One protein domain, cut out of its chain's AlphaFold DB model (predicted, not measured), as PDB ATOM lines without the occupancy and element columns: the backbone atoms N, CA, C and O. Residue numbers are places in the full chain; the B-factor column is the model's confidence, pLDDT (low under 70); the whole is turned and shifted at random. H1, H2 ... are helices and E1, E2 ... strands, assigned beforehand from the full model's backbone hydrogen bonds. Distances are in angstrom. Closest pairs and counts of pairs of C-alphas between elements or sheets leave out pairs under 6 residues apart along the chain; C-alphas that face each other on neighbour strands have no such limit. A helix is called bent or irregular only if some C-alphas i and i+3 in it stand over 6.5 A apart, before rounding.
ATOM      1  N   TYR A 323      83.249 124.801 168.658       84.44
ATOM      2  CA  TYR A 323      84.404 123.941 168.384       84.44
ATOM      3  C   TYR A 323      84.318 123.291 167.000       84.44
ATOM      4  O   TYR A 323      85.334 123.239 166.306       84.44
ATOM      5  N   LEU A 324      83.125 122.889 166.551       86.75
ATOM      6  CA  LEU A 324      82.899 122.406 165.189       86.75
ATOM      7  C   LEU A 324      83.249 123.488 164.164       86.75
ATOM      8  O   LEU A 324      84.015 123.220 163.245       86.75
ATOM      9  N   PHE A 325      82.789 124.726 164.358       87.00
ATOM     10  CA  PHE A 325      83.166 125.867 163.523       87.00
ATOM     11  C   PHE A 325      84.683 126.076 163.505       87.00
ATOM     12  O   PHE A 325      85.257 126.272 162.435       87.00
ATOM     13  N   LYS A 326      85.368 125.989 164.656       81.44
ATOM     14  CA  LYS A 326      86.837 126.066 164.704       81.44
ATOM     15  C   LYS A 326      87.505 124.954 163.902       81.44
ATOM     16  O   LYS A 326      88.416 125.253 163.134       81.44
ATOM     17  N   VAL A 327      87.064 123.708 164.058       81.25
ATOM     18  CA  VAL A 327      87.608 122.553 163.330       81.25
ATOM     19  C   VAL A 327      87.357 122.702 161.830       81.25
ATOM     20  O   VAL A 327      88.303 122.641 161.050       81.25
ATOM     21  N   VAL A 328      86.124 123.002 161.416       83.75
ATOM     22  CA  VAL A 328      85.763 123.243 160.009       83.75
ATOM     23  C   VAL A 328      86.588 124.392 159.430       83.75
ATOM     24  O   VAL A 328      87.168 124.255 158.355       83.75
ATOM     25  N   ARG A 329      86.738 125.503 160.160       81.12
ATOM     26  CA  ARG A 329      87.557 126.647 159.737       81.12
ATOM     27  C   ARG A 329      89.020 126.262 159.500       81.12
ATOM     28  O   ARG A 329      89.626 126.823 158.588       81.12
ATOM     29  N   LEU A 330      89.590 125.330 160.272       75.75
ATOM     30  CA  LEU A 330      90.961 124.850 160.051       75.75
ATOM     31  C   LEU A 330      91.113 124.125 158.706       75.75
ATOM     32  O   LEU A 330      92.130 124.314 158.048       75.75
ATOM     33  N   PHE A 331      90.103 123.366 158.266       76.94
ATOM     34  CA  PHE A 331      90.136 122.645 156.985       76.94
ATOM     35  C   PHE A 331      89.690 123.493 155.786       76.94
ATOM     36  O   PHE A 331      90.203 123.309 154.683       76.94
ATOM     37  N   VAL A 332      88.773 124.444 155.987       79.38
ATOM     38  CA  VAL A 332      88.236 125.304 154.917       79.38
ATOM     39  C   VAL A 332      89.186 126.455 154.575       79.38
ATOM     40  O   VAL A 332      89.336 126.808 153.407       79.38
ATOM     41  N   ARG A 333      89.880 127.042 155.559       76.06
ATOM     42  CA  ARG A 333      90.764 128.200 155.329       76.06
ATOM     43  C   ARG A 333      91.879 127.937 154.297       76.06
ATOM     44  O   ARG A 333      92.052 128.797 153.433       76.06
ATOM     45  N   PRO A 334      92.590 126.790 154.306       75.31
ATOM     46  CA  PRO A 334      93.586 126.477 153.279       75.31
ATOM     47  C   PRO A 334      93.003 126.392 151.865       75.31
ATOM     48  O   PRO A 334      93.698 126.696 150.901       75.31
ATOM     49  N   VAL A 335      91.725 126.016 151.724       76.75
ATOM     50  CA  VAL A 335      91.049 125.948 150.418       76.75
ATOM     51  C   VAL A 335      90.871 127.338 149.823       76.75
ATOM     52  O   VAL A 335      90.931 127.471 148.609       76.75
ATOM     53  N   PHE A 336      90.704 128.374 150.649       79.94
ATOM     54  CA  PHE A 336      90.543 129.755 150.189       79.94
ATOM     55  C   PHE A 336      91.848 130.559 150.130       79.94
ATOM     56  O   PHE A 336      91.846 131.692 149.655       79.94
ATOM     57  N   SER A 337      92.967 129.966 150.540       79.81
ATOM     58  CA  SER A 337      94.269 130.630 150.595       79.81
ATOM     59  C   SER A 337      94.739 131.108 149.211       79.81
ATOM     60  O   SER A 337      94.641 130.345 148.240       79.81
ATOM     61  N   PRO A 338      95.290 132.333 149.090       79.25
ATOM     62  CA  PRO A 338      95.958 132.776 147.863       79.25
ATOM     63  C   PRO A 338      97.268 132.015 147.624       79.25
ATOM     64  O   PRO A 338      97.760 131.972 146.502       79.25
ATOM     65  N   LEU A 339      97.809 131.361 148.657       84.19
ATOM     66  CA  LEU A 339      99.026 130.565 148.551       84.19
ATOM     67  C   LEU A 339      98.804 129.216 147.858       84.19
ATOM     68  O   LEU A 339      99.771 128.535 147.531       84.19
ATOM     69  N   ARG A 340      97.548 128.830 147.591       81.69
ATOM     70  CA  ARG A 340      97.226 127.580 146.885       81.69
ATOM     71  C   ARG A 340      97.818 127.519 145.476       81.69
ATOM     72  O   ARG A 340      97.993 126.425 144.948       81.69
ATOM     73  N   ASP A 341      98.046 128.686 144.874       84.75
ATOM     74  CA  ASP A 341      98.534 128.814 143.506       84.75
ATOM     75  C   ASP A 341     100.064 128.656 143.436       84.75
ATOM     76  O   ASP A 341     100.586 128.384 142.359       84.75
ATOM     77  N   LEU A 342     100.796 128.755 144.554       88.06
ATOM     78  CA  LEU A 342     102.241 128.497 144.570       88.06
ATOM     79  C   LEU A 342     102.550 127.026 144.243       88.06
ATOM     80  O   LEU A 342     101.792 126.130 144.640       88.06
ATOM     81  N   PRO A 343     103.667 126.742 143.550       89.88
ATOM     82  CA  PRO A 343     104.121 125.375 143.334       89.88
ATOM     83  C   PRO A 343     104.420 124.694 144.677       89.88
ATOM     84  O   PRO A 343     104.562 125.350 145.709       89.88
ATOM     85  N   GLY A 344     104.455 123.366 144.686       88.69
ATOM     86  CA  GLY A 344     104.801 122.594 145.876       88.69
ATOM     87  C   GLY A 344     104.213 121.186 145.878       88.69
ATOM     88  O   GLY A 344     103.339 120.882 145.054       88.69
ATOM     89  N   PRO A 345     104.651 120.342 146.825       87.44
ATOM     90  CA  PRO A 345     104.306 118.929 146.855       87.44
ATOM     91  C   PRO A 345     102.805 118.686 147.054       87.44
ATOM     92  O   PRO A 345     102.080 119.471 147.680       87.44
ATOM     93  N   LYS A 346     102.322 117.574 146.485       81.56
ATOM     94  CA  LYS A 346     100.937 117.115 146.652       81.56
ATOM     95  C   LYS A 346     100.757 116.492 148.037       81.56
ATOM     96  O   LYS A 346     101.503 115.600 148.430       81.56
ATOM     97  N   THR A 347      99.716 116.918 148.746       75.62
ATOM     98  CA  THR A 347      99.402 116.419 150.090       75.62
ATOM     99  C   THR A 347      98.429 115.250 150.039       75.62
ATOM    100  O   THR A 347      97.328 115.399 149.513       75.62
ATOM    101  N   TYR A 348      98.783 114.137 150.684       69.75
ATOM    102  CA  TYR A 348      97.894 112.975 150.854       69.75
ATOM    103  C   TYR A 348      97.390 112.801 152.300       69.75
ATOM    104  O   TYR A 348      96.437 112.066 152.537       69.75
ATOM    105  N   ASN A 349      97.986 113.500 153.278       79.56
ATOM    106  CA  ASN A 349      97.576 113.474 154.686       79.56
ATOM    107  C   ASN A 349      97.123 114.865 155.155       79.56
ATOM    108  O   ASN A 349      97.937 115.774 155.306       79.56
ATOM    109  N   LEU A 350      95.827 115.031 155.425       75.00
ATOM    110  CA  LEU A 350      95.244 116.323 155.811       75.00
ATOM    111  C   LEU A 350      95.597 116.765 157.242       75.00
ATOM    112  O   LEU A 350      95.531 117.956 157.538       75.00
ATOM    113  N   ILE A 351      95.973 115.840 158.130       76.62
ATOM    114  CA  ILE A 351      96.254 116.133 159.546       76.62
ATOM    115  C   ILE A 351      97.730 116.476 159.748       76.62
ATOM    116  O   ILE A 351      98.048 117.492 160.364       76.62
ATOM    117  N   LEU A 352      98.637 115.645 159.237       74.06
ATOM    118  CA  LEU A 352     100.082 115.851 159.386       74.06
ATOM    119  C   LEU A 352     100.692 116.664 158.238       74.06
ATOM    120  O   LEU A 352     101.840 117.093 158.350       74.06
ATOM    121  N   GLY A 353      99.956 116.878 157.144       83.38
ATOM    122  CA  GLY A 353     100.499 117.517 155.950       83.38
ATOM    123  C   GLY A 353     101.748 116.778 155.467       83.38
ATOM    124  O   GLY A 353     101.755 115.552 155.346       83.38
ATOM    125  N   HIS A 354     102.826 117.530 155.265       83.38
ATOM    126  CA  HIS A 354     104.149 117.013 154.913       83.38
ATOM    127  C   HIS A 354     105.072 116.840 156.124       83.38
ATOM    128  O   HIS A 354     106.190 116.363 155.961       83.38
ATOM    129  N   LEU A 355     104.640 117.182 157.344       76.00
ATOM    130  CA  LEU A 355     105.505 117.110 158.529       76.00
ATOM    131  C   LEU A 355     105.936 115.680 158.844       76.00
ATOM    132  O   LEU A 355     107.077 115.460 159.223       76.00
ATOM    133  N   GLY A 356     105.057 114.700 158.621       70.12
ATOM    134  CA  GLY A 356     105.421 113.289 158.761       70.12
ATOM    135  C   GLY A 356     106.470 112.836 157.739       70.12
ATOM    136  O   GLY A 356     107.288 111.978 158.053       70.12
ATOM    137  N   TYR A 357     106.471 113.416 156.535       72.44
ATOM    138  CA  TYR A 357     107.468 113.124 155.502       72.44
ATOM    139  C   TYR A 357     108.807 113.804 155.813       72.44
ATOM    140  O   TYR A 357     109.840 113.142 155.790       72.44
ATOM    141  N   ILE A 358     108.769 115.076 156.229       73.56
ATOM    142  CA  ILE A 358     109.940 115.833 156.695       73.56
ATOM    143  C   ILE A 358     110.602 115.122 157.885       73.56
ATOM    144  O   ILE A 358     111.812 114.909 157.877       73.56
ATOM    145  N   HIS A 359     109.808 114.674 158.860       67.12
ATOM    146  CA  HIS A 359     110.293 113.934 160.027       67.12
ATOM    147  C   HIS A 359     110.925 112.583 159.646       67.12
ATOM    148  O   HIS A 359     111.963 112.203 160.171       67.12
ATOM    149  N   LYS A 360     110.356 111.855 158.676       65.38
ATOM    150  CA  LYS A 360     110.953 110.598 158.179       65.38
ATOM    151  C   LYS A 360     112.239 110.817 157.373       65.38
ATOM    152  O   LYS A 360     113.091 109.933 157.351       65.38
ATOM    153  N   SER A 361     112.393 111.979 156.738       61.25
ATOM    154  CA  SER A 361     113.599 112.373 155.995       61.25
ATOM    155  C   SER A 361     114.728 112.942 156.872       61.25
ATOM    156  O   SER A 361     115.732 113.408 156.346       61.25
ATOM    157  N   GLU A 362     114.603 112.887 158.205       55.12
ATOM    158  CA  GLU A 362     115.545 113.467 159.184       55.12
ATOM    159  C   GLU A 362     116.990 112.941 159.131       55.12
ATOM    160  O   GLU A 362     117.869 113.467 159.808       55.12
ATOM    161  N   ASN A 363     117.265 111.922 158.319       51.06
ATOM    162  CA  ASN A 363     118.633 111.471 158.070       51.06
ATOM    163  C   ASN A 363     119.396 112.400 157.111       51.06
ATOM    164  O   ASN A 363     120.621 112.371 157.092       51.06
ATOM    165  N   SER A 364     118.680 113.230 156.347       53.56
ATOM    166  CA  SER A 364     119.247 114.211 155.422       53.56
ATOM    167  C   SER A 364     118.241 115.343 155.110       53.56
ATOM    168  O   SER A 364     117.757 115.476 153.984       53.56
ATOM    169  N   PRO A 365     117.906 116.219 156.085       55.09
ATOM    170  CA  PRO A 365     116.957 117.319 155.870       55.09
ATOM    171  C   PRO A 365     117.351 118.275 154.731       55.09
ATOM    172  O   PRO A 365     116.472 118.907 154.147       55.09
ATOM    173  N   GLY A 366     118.654 118.393 154.437       61.19
ATOM    174  CA  GLY A 366     119.189 119.140 153.293       61.19
ATOM    175  C   GLY A 366     118.753 118.541 151.954       61.19
ATOM    176  O   GLY A 366     118.119 119.236 151.168       61.19
ATOM    177  N   GLU A 367     118.935 117.230 151.768       65.94
ATOM    178  CA  GLU A 367     118.582 116.517 150.530       65.94
ATOM    179  C   GLU A 367     117.098 116.643 150.173       65.94
ATOM    180  O   GLU A 367     116.743 116.800 149.007       65.94
ATOM    181  N   LEU A 368     116.195 116.566 151.160       74.00
ATOM    182  CA  LEU A 368     114.765 116.737 150.884       74.00
ATOM    183  C   LEU A 368     114.465 118.155 150.377       74.00
ATOM    184  O   LEU A 368     113.656 118.337 149.466       74.00
ATOM    185  N   ARG A 369     115.087 119.163 150.992       74.44
ATOM    186  CA  ARG A 369     114.882 120.565 150.615       74.44
ATOM    187  C   ARG A 369     115.452 120.833 149.230       74.44
ATOM    188  O   ARG A 369     114.776 121.486 148.448       74.44
ATOM    189  N   GLU A 370     116.631 120.304 148.929       72.94
ATOM    190  CA  GLU A 370     117.264 120.387 147.609       72.94
ATOM    191  C   GLU A 370     116.377 119.760 146.538       72.94
ATOM    192  O   GLU A 370     116.002 120.454 145.597       72.94
ATOM    193  N   LYS A 371     115.886 118.534 146.758       79.25
ATOM    194  CA  LYS A 371     114.923 117.880 145.853       79.25
ATOM    195  C   LYS A 371     113.677 118.728 145.608       79.25
ATOM    196  O   LYS A 371     113.207 118.837 144.482       79.25
ATOM    197  N   TRP A 372     113.125 119.351 146.650       84.50
ATOM    198  CA  TRP A 372     111.971 120.241 146.493       84.50
ATOM    199  C   TRP A 372     112.309 121.553 145.785       84.50
ATOM    200  O   TRP A 372     111.464 122.069 145.058       84.50
ATOM    201  N   VAL A 373     113.509 122.096 145.977       82.12
ATOM    202  CA  VAL A 373     113.973 123.291 145.258       82.12
ATOM    203  C   VAL A 373     114.212 122.978 143.780       82.12
ATOM    204  O   VAL A 373     113.845 123.791 142.935       82.12
ATOM    205  N   GLU A 374     114.763 121.810 143.455       83.25
ATOM    206  CA  GLU A 374     114.923 121.329 142.077       83.25
ATOM    207  C   GLU A 374     113.565 121.108 141.395       83.25
ATOM    208  O   GLU A 374     113.359 121.545 140.264       83.25
ATOM    209  N   GLU A 375     112.611 120.478 142.088       87.69
ATOM    210  CA  GLU A 375     111.306 120.122 141.518       87.69
ATOM    211  C   GLU A 375     110.334 121.313 141.433       87.69
ATOM    212  O   GLU A 375     109.599 121.458 140.454       87.69
ATOM    213  N   TYR A 376     110.302 122.173 142.456       86.94
ATOM    214  CA  TYR A 376     109.304 123.246 142.596       86.94
ATOM    215  C   TYR A 376     109.883 124.660 142.475       86.94
ATOM    216  O   TYR A 376     109.121 125.632 142.462       86.94
ATOM    217  N   GLY A 377     111.204 124.792 142.359       86.31
ATOM    218  CA  GLY A 377     111.915 126.065 142.284       86.31
ATOM    219  C   GLY A 377     112.259 126.669 143.650       86.31
ATOM    220  O   GLY A 377     111.988 126.117 144.714       86.31
ATOM    221  N   LYS A 378     112.845 127.873 143.627       83.06
ATOM    222  CA  LYS A 378     113.354 128.579 144.823       83.06
ATOM    223  C   LYS A 378     112.278 128.986 145.834       83.06
ATOM    224  O   LYS A 378     112.616 129.308 146.970       83.06
ATOM    225  N   THR A 379     111.012 129.027 145.427       86.31
ATOM    226  CA  THR A 379     109.881 129.453 146.259       86.31
ATOM    227  C   THR A 379     108.696 128.526 146.023       86.31
ATOM    228  O   THR A 379     108.170 128.470 144.913       86.31
ATOM    229  N   PHE A 380     108.245 127.844 147.073       87.44
ATOM    230  CA  PHE A 380     107.127 126.903 147.014       87.44
ATOM    231  C   PHE A 380     106.359 126.860 148.341       87.44
ATOM    232  O   PHE A 380     106.770 127.435 149.351       87.44
ATOM    233  N   VAL A 381     105.216 126.176 148.349       88.62
ATOM    234  CA  VAL A 381     104.391 125.966 149.544       88.62
ATOM    235  C   VAL A 381     104.322 124.489 149.884       88.62
ATOM    236  O   VAL A 381     103.946 123.665 149.054       88.62
ATOM    237  N   TYR A 382     104.599 124.164 151.142       86.38
ATOM    238  CA  TYR A 382     104.289 122.858 151.711       86.38
ATOM    239  C   TYR A 382     103.234 123.000 152.810       86.38
ATOM    240  O   TYR A 382     102.976 124.073 153.353       86.38
ATOM    241  N   LYS A 383     102.584 121.885 153.125       85.12
ATOM    242  CA  LYS A 383     101.532 121.816 154.148       85.12
ATOM    243  C   LYS A 383     102.081 121.382 155.502       85.12
ATOM    244  O   LYS A 383     102.684 120.314 155.594       85.12
ATOM    245  N   GLY A 384     101.829 122.181 156.532       79.00
ATOM    246  CA  GLY A 384     102.051 121.844 157.936       79.00
ATOM    247  C   GLY A 384     100.882 121.060 158.545       79.00
ATOM    248  O   GLY A 384     100.069 120.464 157.835       79.00
ATOM    249  N   PHE A 385     100.771 121.097 159.876       75.75
ATOM    250  CA  PHE A 385      99.649 120.494 160.602       75.75
ATOM    251  C   PHE A 385      98.303 121.048 160.122       75.75
ATOM    252  O   PHE A 385      98.183 122.243 159.841       75.75
ATOM    253  N   VAL A 386      97.293 120.180 160.064       77.44
ATOM    254  CA  VAL A 386      95.913 120.492 159.652       77.44
ATOM    255  C   VAL A 386      95.876 121.247 158.314       77.44
ATOM    256  O   VAL A 386      95.161 122.231 158.145       77.44
ATOM    257  N   ASN A 387      96.716 120.811 157.368       76.56
ATOM    258  CA  ASN A 387      96.821 121.350 156.011       76.56
ATOM    259  C   ASN A 387      97.127 122.865 155.936       76.56
ATOM    260  O   ASN A 387      96.773 123.524 154.957       76.56
ATOM    261  N   THR A 388      97.774 123.426 156.961       78.69
ATOM    262  CA  THR A 388      98.166 124.846 156.991       78.69
ATOM    263  C   THR A 388      99.272 125.146 155.981       78.69
ATOM    264  O   THR A 388     100.250 124.405 155.908       78.69
ATOM    265  N   ASP A 389      99.152 126.234 155.214       84.00
ATOM    266  CA  ASP A 389     100.193 126.607 154.245       84.00
ATOM    267  C   ASP A 389     101.435 127.167 154.943       84.00
ATOM    268  O   ASP A 389     101.344 128.053 155.803       84.00
ATOM    269  N   GLN A 390     102.595 126.659 154.532       84.75
ATOM    270  CA  GLN A 390     103.918 127.134 154.912       84.75
ATOM    271  C   GLN A 390     104.687 127.497 153.642       84.75
ATOM    272  O   GLN A 390     104.910 126.649 152.778       84.75
ATOM    273  N   ILE A 391     105.092 128.759 153.535       87.25
ATOM    274  CA  ILE A 391     105.959 129.245 152.465       87.25
ATOM    275  C   ILE A 391     107.388 128.805 152.778       87.25
ATOM    276  O   ILE A 391     107.923 129.073 153.860       87.25
ATOM    277  N   PHE A 392     108.013 128.163 151.805       86.25
ATOM    278  CA  PHE A 392     109.443 127.920 151.766       86.25
ATOM    279  C   PHE A 392     110.041 128.803 150.675       86.25
ATOM    280  O   PHE A 392     109.533 128.833 149.553       86.25
ATOM    281  N   THR A 393     111.108 129.531 150.994       84.50
ATOM    282  CA  THR A 393     111.831 130.314 149.994       84.50
ATOM    283  C   THR A 393     113.320 130.379 150.310       84.50
ATOM    284  O   THR A 393     113.708 130.549 151.465       84.50
ATOM    285  N   VAL A 394     114.139 130.251 149.267       82.06
ATOM    286  CA  VAL A 394     115.585 130.540 149.280       82.06
ATOM    287  C   VAL A 394     115.913 131.813 148.487       82.06
ATOM    288  O   VAL A 394     117.080 132.121 148.256       82.06
ATOM    289  N   ASP A 395     114.893 132.571 148.067       85.38
ATOM    290  CA  ASP A 395     115.059 133.858 147.393       85.38
ATOM    291  C   ASP A 395     115.562 134.917 148.387       85.38
ATOM    292  O   ASP A 395     114.909 135.229 149.386       85.38
ATOM    293  N   LEU A 396     116.736 135.490 148.113       84.44
ATOM    294  CA  LEU A 396     117.394 136.415 149.038       84.44
ATOM    295  C   LEU A 396     116.623 137.724 149.225       84.44
ATOM    296  O   LEU A 396     116.691 138.320 150.302       84.44
ATOM    297  N   ARG A 397     115.859 138.169 148.219       86.75
ATOM    298  CA  ARG A 397     115.035 139.377 148.326       86.75
ATOM    299  C   ARG A 397     113.842 139.128 149.243       86.75
ATOM    300  O   ARG A 397     113.573 139.964 150.107       86.75
ATOM    301  N   ALA A 398     113.194 137.972 149.112       87.94
ATOM    302  CA  ALA A 398     112.120 137.557 150.009       87.94
ATOM    303  C   ALA A 398     112.621 137.354 151.444       87.94
ATOM    304  O   ALA A 398     112.028 137.882 152.386       87.94
ATOM    305  N   LEU A 399     113.738 136.642 151.618       85.81
ATOM    306  CA  LEU A 399     114.346 136.418 152.931       85.81
ATOM    307  C   LEU A 399     114.735 137.738 153.601       85.81
ATOM    308  O   LEU A 399     114.409 137.944 154.771       85.81
ATOM    309  N   ASN A 400     115.368 138.657 152.866       86.12
ATOM    310  CA  ASN A 400     115.694 139.980 153.390       86.12
ATOM    311  C   ASN A 400     114.426 140.732 153.817       86.12
ATOM    312  O   ASN A 400     114.373 141.225 154.940       86.12
ATOM    313  N   HIS A 401     113.378 140.746 152.982       88.06
ATOM    314  CA  HIS A 401     112.099 141.391 153.303       88.06
ATOM    315  C   HIS A 401     111.481 140.854 154.600       88.06
ATOM    316  O   HIS A 401     111.121 141.639 155.479       88.06
ATOM    317  N   ILE A 402     111.416 139.529 154.757       87.12
ATOM    318  CA  ILE A 402     110.873 138.870 155.956       87.12
ATOM    319  C   ILE A 402     111.696 139.236 157.202       87.12
ATOM    320  O   ILE A 402     111.136 139.536 158.260       87.12
ATOM    321  N   LEU A 403     113.029 139.220 157.100       84.69
ATOM    322  CA  LEU A 403     113.928 139.475 158.230       84.69
ATOM    323  C   LEU A 403     113.974 140.955 158.640       84.69
ATOM    324  O   LEU A 403     114.128 141.257 159.830       84.69
ATOM    325  N   THR A 404     113.824 141.888 157.696       85.12
ATOM    326  CA  THR A 404     113.826 143.330 157.990       85.12
ATOM    327  C   THR A 404     112.487 143.818 158.537       85.12
ATOM    328  O   THR A 404     112.473 144.718 159.378       85.12
ATOM    329  N   HIS A 405     111.366 143.199 158.152       87.31
ATOM    330  CA  HIS A 405     110.016 143.576 158.598       87.31
ATOM    331  C   HIS A 405     109.544 142.782 159.828       87.31
ATOM    332  O   HIS A 405     108.416 142.295 159.887       87.31
ATOM    333  N   ALA A 406     110.382 142.671 160.860       85.69
ATOM    334  CA  ALA A 406     110.112 141.831 162.035       85.69
ATOM    335  C   ALA A 406     108.860 142.212 162.860       85.69
ATOM    336  O   ALA A 406     108.392 141.404 163.657       85.69
ATOM    337  N   SER A 407     108.315 143.428 162.717       85.06
ATOM    338  CA  SER A 407     107.032 143.798 163.340       85.06
ATOM    339  C   SER A 407     105.834 143.148 162.645       85.06
ATOM    340  O   SER A 407     104.841 142.857 163.310       85.06
ATOM    341  N   VAL A 408     105.949 142.909 161.335       87.69
ATOM    342  CA  VAL A 408     104.970 142.188 160.514       87.69
ATOM    343  C   VAL A 408     105.206 140.688 160.643       87.69
ATOM    344  O   VAL A 408     104.281 139.948 160.951       87.69
ATOM    345  N   TYR A 409     106.446 140.233 160.472       89.38
ATOM    346  CA  TYR A 409     106.817 138.819 160.511       89.38
ATOM    347  C   TYR A 409     107.251 138.403 161.917       89.38
ATOM    348  O   TYR A 409     108.435 138.432 162.261       89.38
ATOM    349  N   GLN A 410     106.283 137.983 162.727       89.00
ATOM    350  CA  GLN A 410     106.490 137.570 164.120       89.00
ATOM    351  C   GLN A 410     106.595 136.049 164.245       89.00
ATOM    352  O   GLN A 410     106.232 135.312 163.328       89.00
ATOM    353  N   LYS A 411     107.054 135.524 165.386       86.75
ATOM    354  CA  LYS A 411     106.914 134.082 165.642       86.75
ATOM    355  C   LYS A 411     105.428 133.698 165.764       86.75
ATOM    356  O   LYS A 411     104.663 134.437 166.398       86.75
ATOM    357  N   PRO A 412     105.017 132.524 165.242       83.75
ATOM    358  CA  PRO A 412     103.644 132.047 165.374       83.75
ATOM    359  C   PRO A 412     103.163 132.070 166.827       83.75
ATOM    360  O   PRO A 412     103.875 131.623 167.730       83.75
ATOM    361  N   ALA A 413     101.941 132.557 167.063       82.25
ATOM    362  CA  ALA A 413     101.429 132.794 168.417       82.25
ATOM    363  C   ALA A 413     101.474 131.545 169.318       82.25
ATOM    364  O   ALA A 413     101.834 131.642 170.490       82.25
ATOM    365  N   GLN A 414     101.164 130.363 168.773       76.00
ATOM    366  CA  GLN A 414     101.242 129.110 169.529       76.00
ATOM    367  C   GLN A 414     102.688 128.721 169.864       76.00
ATOM    368  O   GLN A 414     102.959 128.287 170.981       76.00
ATOM    369  N   GLY A 415     103.623 128.924 168.929       77.56
ATOM    370  CA  GLY A 415     105.050 128.700 169.168       77.56
ATOM    371  C   GLY A 415     105.580 129.597 170.286       77.56
ATOM    372  O   GLY A 415     106.269 129.115 171.181       77.56
ATOM    373  N   ARG A 718     108.387 132.218 160.793       85.81
ATOM    374  CA  ARG A 718     107.715 133.507 160.972       85.81
ATOM    375  C   ARG A 718     106.297 133.427 160.438       85.81
ATOM    376  O   ARG A 718     105.993 132.560 159.637       85.81
ATOM    377  N   GLN A 719     105.435 134.306 160.910       86.19
ATOM    378  CA  GLN A 719     104.042 134.429 160.524       86.19
ATOM    379  C   GLN A 719     103.770 135.912 160.316       86.19
ATOM    380  O   GLN A 719     104.033 136.715 161.213       86.19
ATOM    381  N   ALA A 720     103.269 136.269 159.135       86.44
ATOM    382  CA  ALA A 720     102.819 137.629 158.882       86.44
ATOM    383  C   ALA A 720     101.643 137.939 159.817       86.44
ATOM    384  O   ALA A 720     100.719 137.132 159.924       86.44
ATOM    385  N   ALA A 721     101.711 139.065 160.525       85.25
ATOM    386  CA  ALA A 721     100.686 139.565 161.439       85.25
ATOM    387  C   ALA A 721      99.602 140.377 160.712       85.25
ATOM    388  O   ALA A 721      98.503 140.538 161.235       85.25
ATOM    389  N   VAL A 722      99.914 140.856 159.508       85.06
ATOM    390  CA  VAL A 722      99.027 141.575 158.589       85.06
ATOM    391  C   VAL A 722      99.262 141.061 157.171       85.06
ATOM    392  O   VAL A 722     100.267 140.394 156.923       85.06
ATOM    393  N   ASP A 723      98.340 141.354 156.259       87.19
ATOM    394  CA  ASP A 723      98.523 141.039 154.843       87.19
ATOM    395  C   ASP A 723      99.698 141.842 154.273       87.19
ATOM    396  O   ASP A 723      99.856 143.028 154.570       87.19
ATOM    397  N   ASP A 724     100.530 141.181 153.475       88.00
ATOM    398  CA  ASP A 724     101.750 141.760 152.923       88.00
ATOM    399  C   ASP A 724     102.072 141.170 151.544       88.00
ATOM    400  O   ASP A 724     101.600 140.093 151.156       88.00
ATOM    401  N   VAL A 725     102.890 141.893 150.788       89.81
ATOM    402  CA  VAL A 725     103.377 141.483 149.472       89.81
ATOM    403  C   VAL A 725     104.885 141.294 149.561       89.81
ATOM    404  O   VAL A 725     105.640 142.259 149.660       89.81
ATOM    405  N   ILE A 726     105.330 140.038 149.515       90.50
ATOM    406  CA  ILE A 726     106.756 139.715 149.553       90.50
ATOM    407  C   ILE A 726     107.333 139.847 148.143       90.50
ATOM    408  O   ILE A 726     106.888 139.136 147.236       90.50
ATOM    409  N   PRO A 727     108.348 140.700 147.941       90.62
ATOM    410  CA  PRO A 727     109.009 140.825 146.655       90.62
ATOM    411  C   PRO A 727     109.977 139.662 146.412       90.62
ATOM    412  O   PRO A 727     110.659 139.211 147.333       90.62
ATOM    413  N   LEU A 728     110.103 139.239 145.153       88.75
ATOM    414  CA  LEU A 728     111.069 138.224 144.728       88.75
ATOM    415  C   LEU A 728     112.180 138.829 143.865       88.75
ATOM    416  O   LEU A 728     112.007 139.881 143.232       88.75
ATOM    417  N   SER A 729     113.352 138.202 143.889       86.12
ATOM    418  CA  SER A 729     114.447 138.513 142.965       86.12
ATOM    419  C   SER A 729     114.191 137.910 141.584       86.12
ATOM    420  O   SER A 729     114.432 138.574 140.578       86.12
ATOM    421  N   GLU A 730     113.613 136.709 141.544       83.62
ATOM    422  CA  GLU A 730     113.258 135.986 140.325       83.62
ATOM    423  C   GLU A 730     111.769 135.602 140.339       83.62
ATOM    424  O   GLU A 730     111.229 135.254 141.394       83.62
ATOM    425  N   PRO A 731     111.071 135.655 139.191       88.75
ATOM    426  CA  PRO A 731     109.688 135.210 139.128       88.75
ATOM    427  C   PRO A 731     109.572 133.688 139.276       88.75
ATOM    428  O   PRO A 731     110.445 132.941 138.838       88.75
ATOM    429  N   TYR A 732     108.444 133.219 139.811       87.19
ATOM    430  CA  TYR A 732     108.073 131.800 139.800       87.19
ATOM    431  C   TYR A 732     106.862 131.562 138.899       87.19
ATOM    432  O   TYR A 732     106.050 132.461 138.667       87.19
ATOM    433  N   LYS A 733     106.728 130.332 138.399       89.12
ATOM    434  CA  LYS A 733     105.545 129.884 137.664       89.12
ATOM    435  C   LYS A 733     104.542 129.292 138.654       89.12
ATOM    436  O   LYS A 733     104.863 128.352 139.376       89.12
ATOM    437  N   ASP A 734     103.345 129.864 138.714       89.38
ATOM    438  CA  ASP A 734     102.270 129.358 139.567       89.38
ATOM    439  C   ASP A 734     101.658 128.059 138.995       89.38
ATOM    440  O   ASP A 734     101.931 127.658 137.858       89.38
ATOM    441  N   ARG A 735     100.811 127.372 139.771       88.00
ATOM    442  CA  ARG A 735     100.142 126.118 139.360       88.00
ATOM    443  C   ARG A 735      99.220 126.282 138.146       88.00
ATOM    444  O   ARG A 735      98.832 125.280 137.550       88.00
ATOM    445  N   LYS A 736      98.860 127.517 137.781       87.56
ATOM    446  CA  LYS A 736      98.068 127.858 136.587       87.56
ATOM    447  C   LYS A 736      98.960 128.205 135.392       87.56
ATOM    448  O   LYS A 736      98.457 128.540 134.325       87.56
ATOM    449  N   GLY A 737     100.276 128.131 135.564       86.50
ATOM    450  CA  GLY A 737     101.267 128.412 134.541       86.50
ATOM    451  C   GLY A 737     101.611 129.891 134.361       86.50
ATOM    452  O   GLY A 737     102.348 130.203 133.427       86.50
ATOM    453  N   GLN A 738     101.120 130.791 135.220       88.56
ATOM    454  CA  GLN A 738     101.383 132.230 135.124       88.56
ATOM    455  C   GLN A 738     102.665 132.602 135.870       88.56
ATOM    456  O   GLN A 738     102.931 132.096 136.960       88.56
ATOM    457  N   LEU A 739     103.448 133.523 135.302       89.88
ATOM    458  CA  LEU A 739     104.620 134.082 135.973       89.88
ATOM    459  C   LEU A 739     104.195 135.101 137.036       89.88
ATOM    460  O   LEU A 739     103.394 136.004 136.780       89.88
ATOM    461  N   ARG A 740     104.752 134.961 138.236       87.19
ATOM    462  CA  ARG A 740     104.508 135.820 139.397       87.19
ATOM    463  C   ARG A 740     105.828 136.386 139.898       87.19
ATOM    464  O   ARG A 740     106.783 135.641 140.074       87.19
ATOM    465  N   TYR A 741     105.855 137.686 140.175       88.94
ATOM    466  CA  TYR A 741     107.043 138.414 140.653       88.94
ATOM    467  C   TYR A 741     106.999 138.720 142.160       88.94
ATOM    468  O   TYR A 741     107.940 139.275 142.724       88.94
ATOM    469  N   GLU A 742     105.890 138.376 142.813       89.44
ATOM    470  CA  GLU A 742     105.618 138.657 144.217       89.44
ATOM    471  C   GLU A 742     104.808 137.514 144.842       89.44
ATOM    472  O   GLU A 742     104.061 136.805 144.155       89.44
ATOM    473  N   ILE A 743     104.935 137.345 146.157       85.94
ATOM    474  CA  ILE A 743     104.081 136.456 146.943       85.94
ATOM    475  C   ILE A 743     103.072 137.314 147.697       85.94
ATOM    476  O   ILE A 743     103.444 138.142 148.525       85.94
ATOM    477  N   ARG A 744     101.782 137.084 147.451       82.69
ATOM    478  CA  ARG A 744     100.709 137.694 148.242       82.69
ATOM    479  C   ARG A 744     100.497 136.868 149.495       82.69
ATOM    480  O   ARG A 744      99.806 135.846 149.466       82.69
ATOM    481  N   GLN A 745     101.126 137.290 150.584       73.38
ATOM    482  CA  GLN A 745     100.983 136.628 151.865       73.38
ATOM    483  C   GLN A 745      99.783 137.207 152.605       73.38
ATOM    484  O   GLN A 745      99.749 138.378 152.963       73.38
ATOM    485  N   VAL A 746      98.799 136.347 152.856       60.28
ATOM    486  CA  VAL A 746      97.630 136.687 153.671       60.28
ATOM    487  C   VAL A 746      97.793 136.102 155.064       60.28
ATOM    488  O   VAL A 746      98.275 134.972 155.224       60.28
ATOM    489  N   TYR A 747      97.381 136.852 156.079       55.38
ATOM    490  CA  TYR A 747      97.384 136.397 157.463       55.38
ATOM    491  C   TYR A 747      96.614 135.061 157.600       55.38
ATOM    492  O   TYR A 747      95.443 134.963 157.203       55.38
ATOM    493  N   PRO A 748      97.216 133.999 158.179       46.41
ATOM    494  CA  PRO A 748      98.342 133.975 159.103       46.41
ATOM    495  C   PRO A 748      99.380 132.941 158.627       46.41
ATOM    496  O   PRO A 748      99.744 132.029 159.371       46.41
ATOM    497  N   HIS A 749      99.733 132.949 157.346       52.78
ATOM    498  CA  HIS A 749     100.573 131.885 156.807       52.78
ATOM    499  C   HIS A 749     102.013 132.019 157.296       52.78
ATOM    500  O   HIS A 749     102.487 133.132 157.553       52.78
ATOM    501  N   GLY A 750     102.673 130.878 157.487       53.06
ATOM    502  CA  GLY A 750     104.044 130.834 157.973       53.06
ATOM    503  C   GLY A 750     105.051 130.928 156.830       53.06
ATOM    504  O   GLY A 750     104.769 130.469 155.729       53.06
ATOM    505  N   CYS A 751     106.224 131.496 157.083       54.44
ATOM    506  CA  CYS A 751     107.375 131.444 156.191       54.44
ATOM    507  C   CYS A 751     108.600 130.928 156.950       54.44
ATOM    508  O   CYS A 751     108.823 131.274 158.117       54.44
ATOM    509  N   MET A 752     109.379 130.079 156.292       55.22
ATOM    510  CA  MET A 752     110.582 129.471 156.848       55.22
ATOM    511  C   MET A 752     111.824 130.138 156.253       55.22
ATOM    512  O   MET A 752     111.962 130.191 155.036       55.22
ATOM    513  N   ALA A 753     112.720 130.635 157.109       52.09
ATOM    514  CA  ALA A 753     114.017 131.168 156.688       52.09
ATOM    515  C   ALA A 753     115.099 130.088 156.836       52.09
ATOM    516  O   ALA A 753     115.297 129.587 157.948       52.09
ATOM    517  N   ILE A 754     115.768 129.738 155.732       57.78
ATOM    518  CA  ILE A 754     116.848 128.737 155.654       57.78
ATOM    519  C   ILE A 754     118.021 129.311 154.845       57.78
ATOM    520  O   ILE A 754     117.841 130.223 154.039       57.78
TER     521      ILE A 754
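Overview. This is residues 323 to 415 and 718 to 754 of the 862 residues of the protein "Cytochrome P450" of Rickenella mellea (UniProt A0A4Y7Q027). A small, strongly twisted sheet, E1 E2 E6 E3, forms the core, and a sharply bent two-stranded hairpin, E4 and E5, comes near it at two corners, E1 with E4 and E3 with E5; H5 bridges the sheet and E4, and H2 bridges the sheet and E5. Beyond edge strand E1, H3 and H4 make a loose corner, with residues 362 to 367 sticking out, while H1 makes one end of the longest axis. The printed part has 130 residues with five named helices and six named strands, in the order H1 H2 H3 H4 E1 E2 H5 E3 E4 E5 E6; the larger sheet is mixed, the smaller antiparallel. The class is mixed, helices and strands. The whole is compact, with a radius of gyration of the C-alphas of 14.4 A, and rounded, spanning 42 by 35 by 30 A.

Along the chain. In the larger sheet, E1 is residues 379 to 383, 13.8 A long, beginning with C-alpha 379 at (109.881, 129.453, 146.259). E2 is residues 389 to 393, 12.9 A, E6 residues 750 to 753, 10.1 A, and E3 residues 718 to 720. In the other sheet, E4 is residues 724 to 733, 19.7 A, and bends by 102 degrees at residue 730; E5 is residues 739 to 745, 16.5 A, ending with C-alpha 745 at (100.983, 136.628, 151.865). H5 is residues 396 to 404, 11.9 A, H4 residues 365 to 376, 16.4 A, H3 residues 355 to 360 and H2 residues 338 to 341. H1, residues 323 to 336, is 20.1 A long and begins with C-alpha 323 at (84.404, 123.941, 168.384); it is neither bent nor irregular, but only just: C-alphas 331 and 334 are 6.3 A apart.

Arrangement. E1 and E2, a hairpin, are antiparallel at 151 degrees, with N 392 and O 380 2.8 A apart, within hydrogen-bond range. E2 and E6 are parallel at 23 degrees, with N 391 and O 750 2.8 A apart. E6 and E3 are antiparallel at 135 degrees, with N 751 and O 718 2.8 A apart. Residues 409 to 410 pair antiparallel with residues 719 to 720 of E3. H5 is on this sheet at a height of 9.4 A, over E6 and, only just, over E2, with 3 of its C-alphas; on the local plane it runs across the strands, at 65 degrees to E6. The closest C-alphas of H5 and E4 are those of Ala 398 and Leu 728, 5.4 A apart. E4 and E5, a hairpin, are antiparallel at 153 degrees, with N 740 and O 732 2.8 A apart. The closest C-alphas of E1 and E4 are those of Thr 379 and Tyr 732, at 7.1 A; those of E3 and E5 are Ala 720 and Gln 745, at 7.3 A. H2 is on the larger sheet at a height of 9.0 A, and its closest C-alpha pair with E5 is Pro 338 and Arg 744, at 6.8 A. H4 only grazes that sheet with its residues 369 to 373. H3 and H4 are close but not clearly touching, nearest at the C-alphas of Ile 358 and Pro 365, 7.2 A, at a steep tilt of 55 degrees, opposite ways. H1 is only just not on the larger sheet, with 4 pairs of C-alphas within 10 A, and is apart from H3, H4 and H5. In H3, H4 and H5 every O i to N i+4 pair is within hydrogen-bond range, in H1 8 of 10; H2 is too short for such a pair.

Size, cuts and confidence. The C-alphas farthest apart are those of Tyr 323 and Glu 730, 42.0 A. Residues 416 to 717 are not printed; C-alphas 415 and 718 are 9.9 A apart across this cut. Of the links that are printed whole, H2 to H3 is long, with 13 residues, and the others are tight. The mean pLDDT of the printed part is 79.7; residue 348 and residues 359 to 367 and 746 to 754 are under 70.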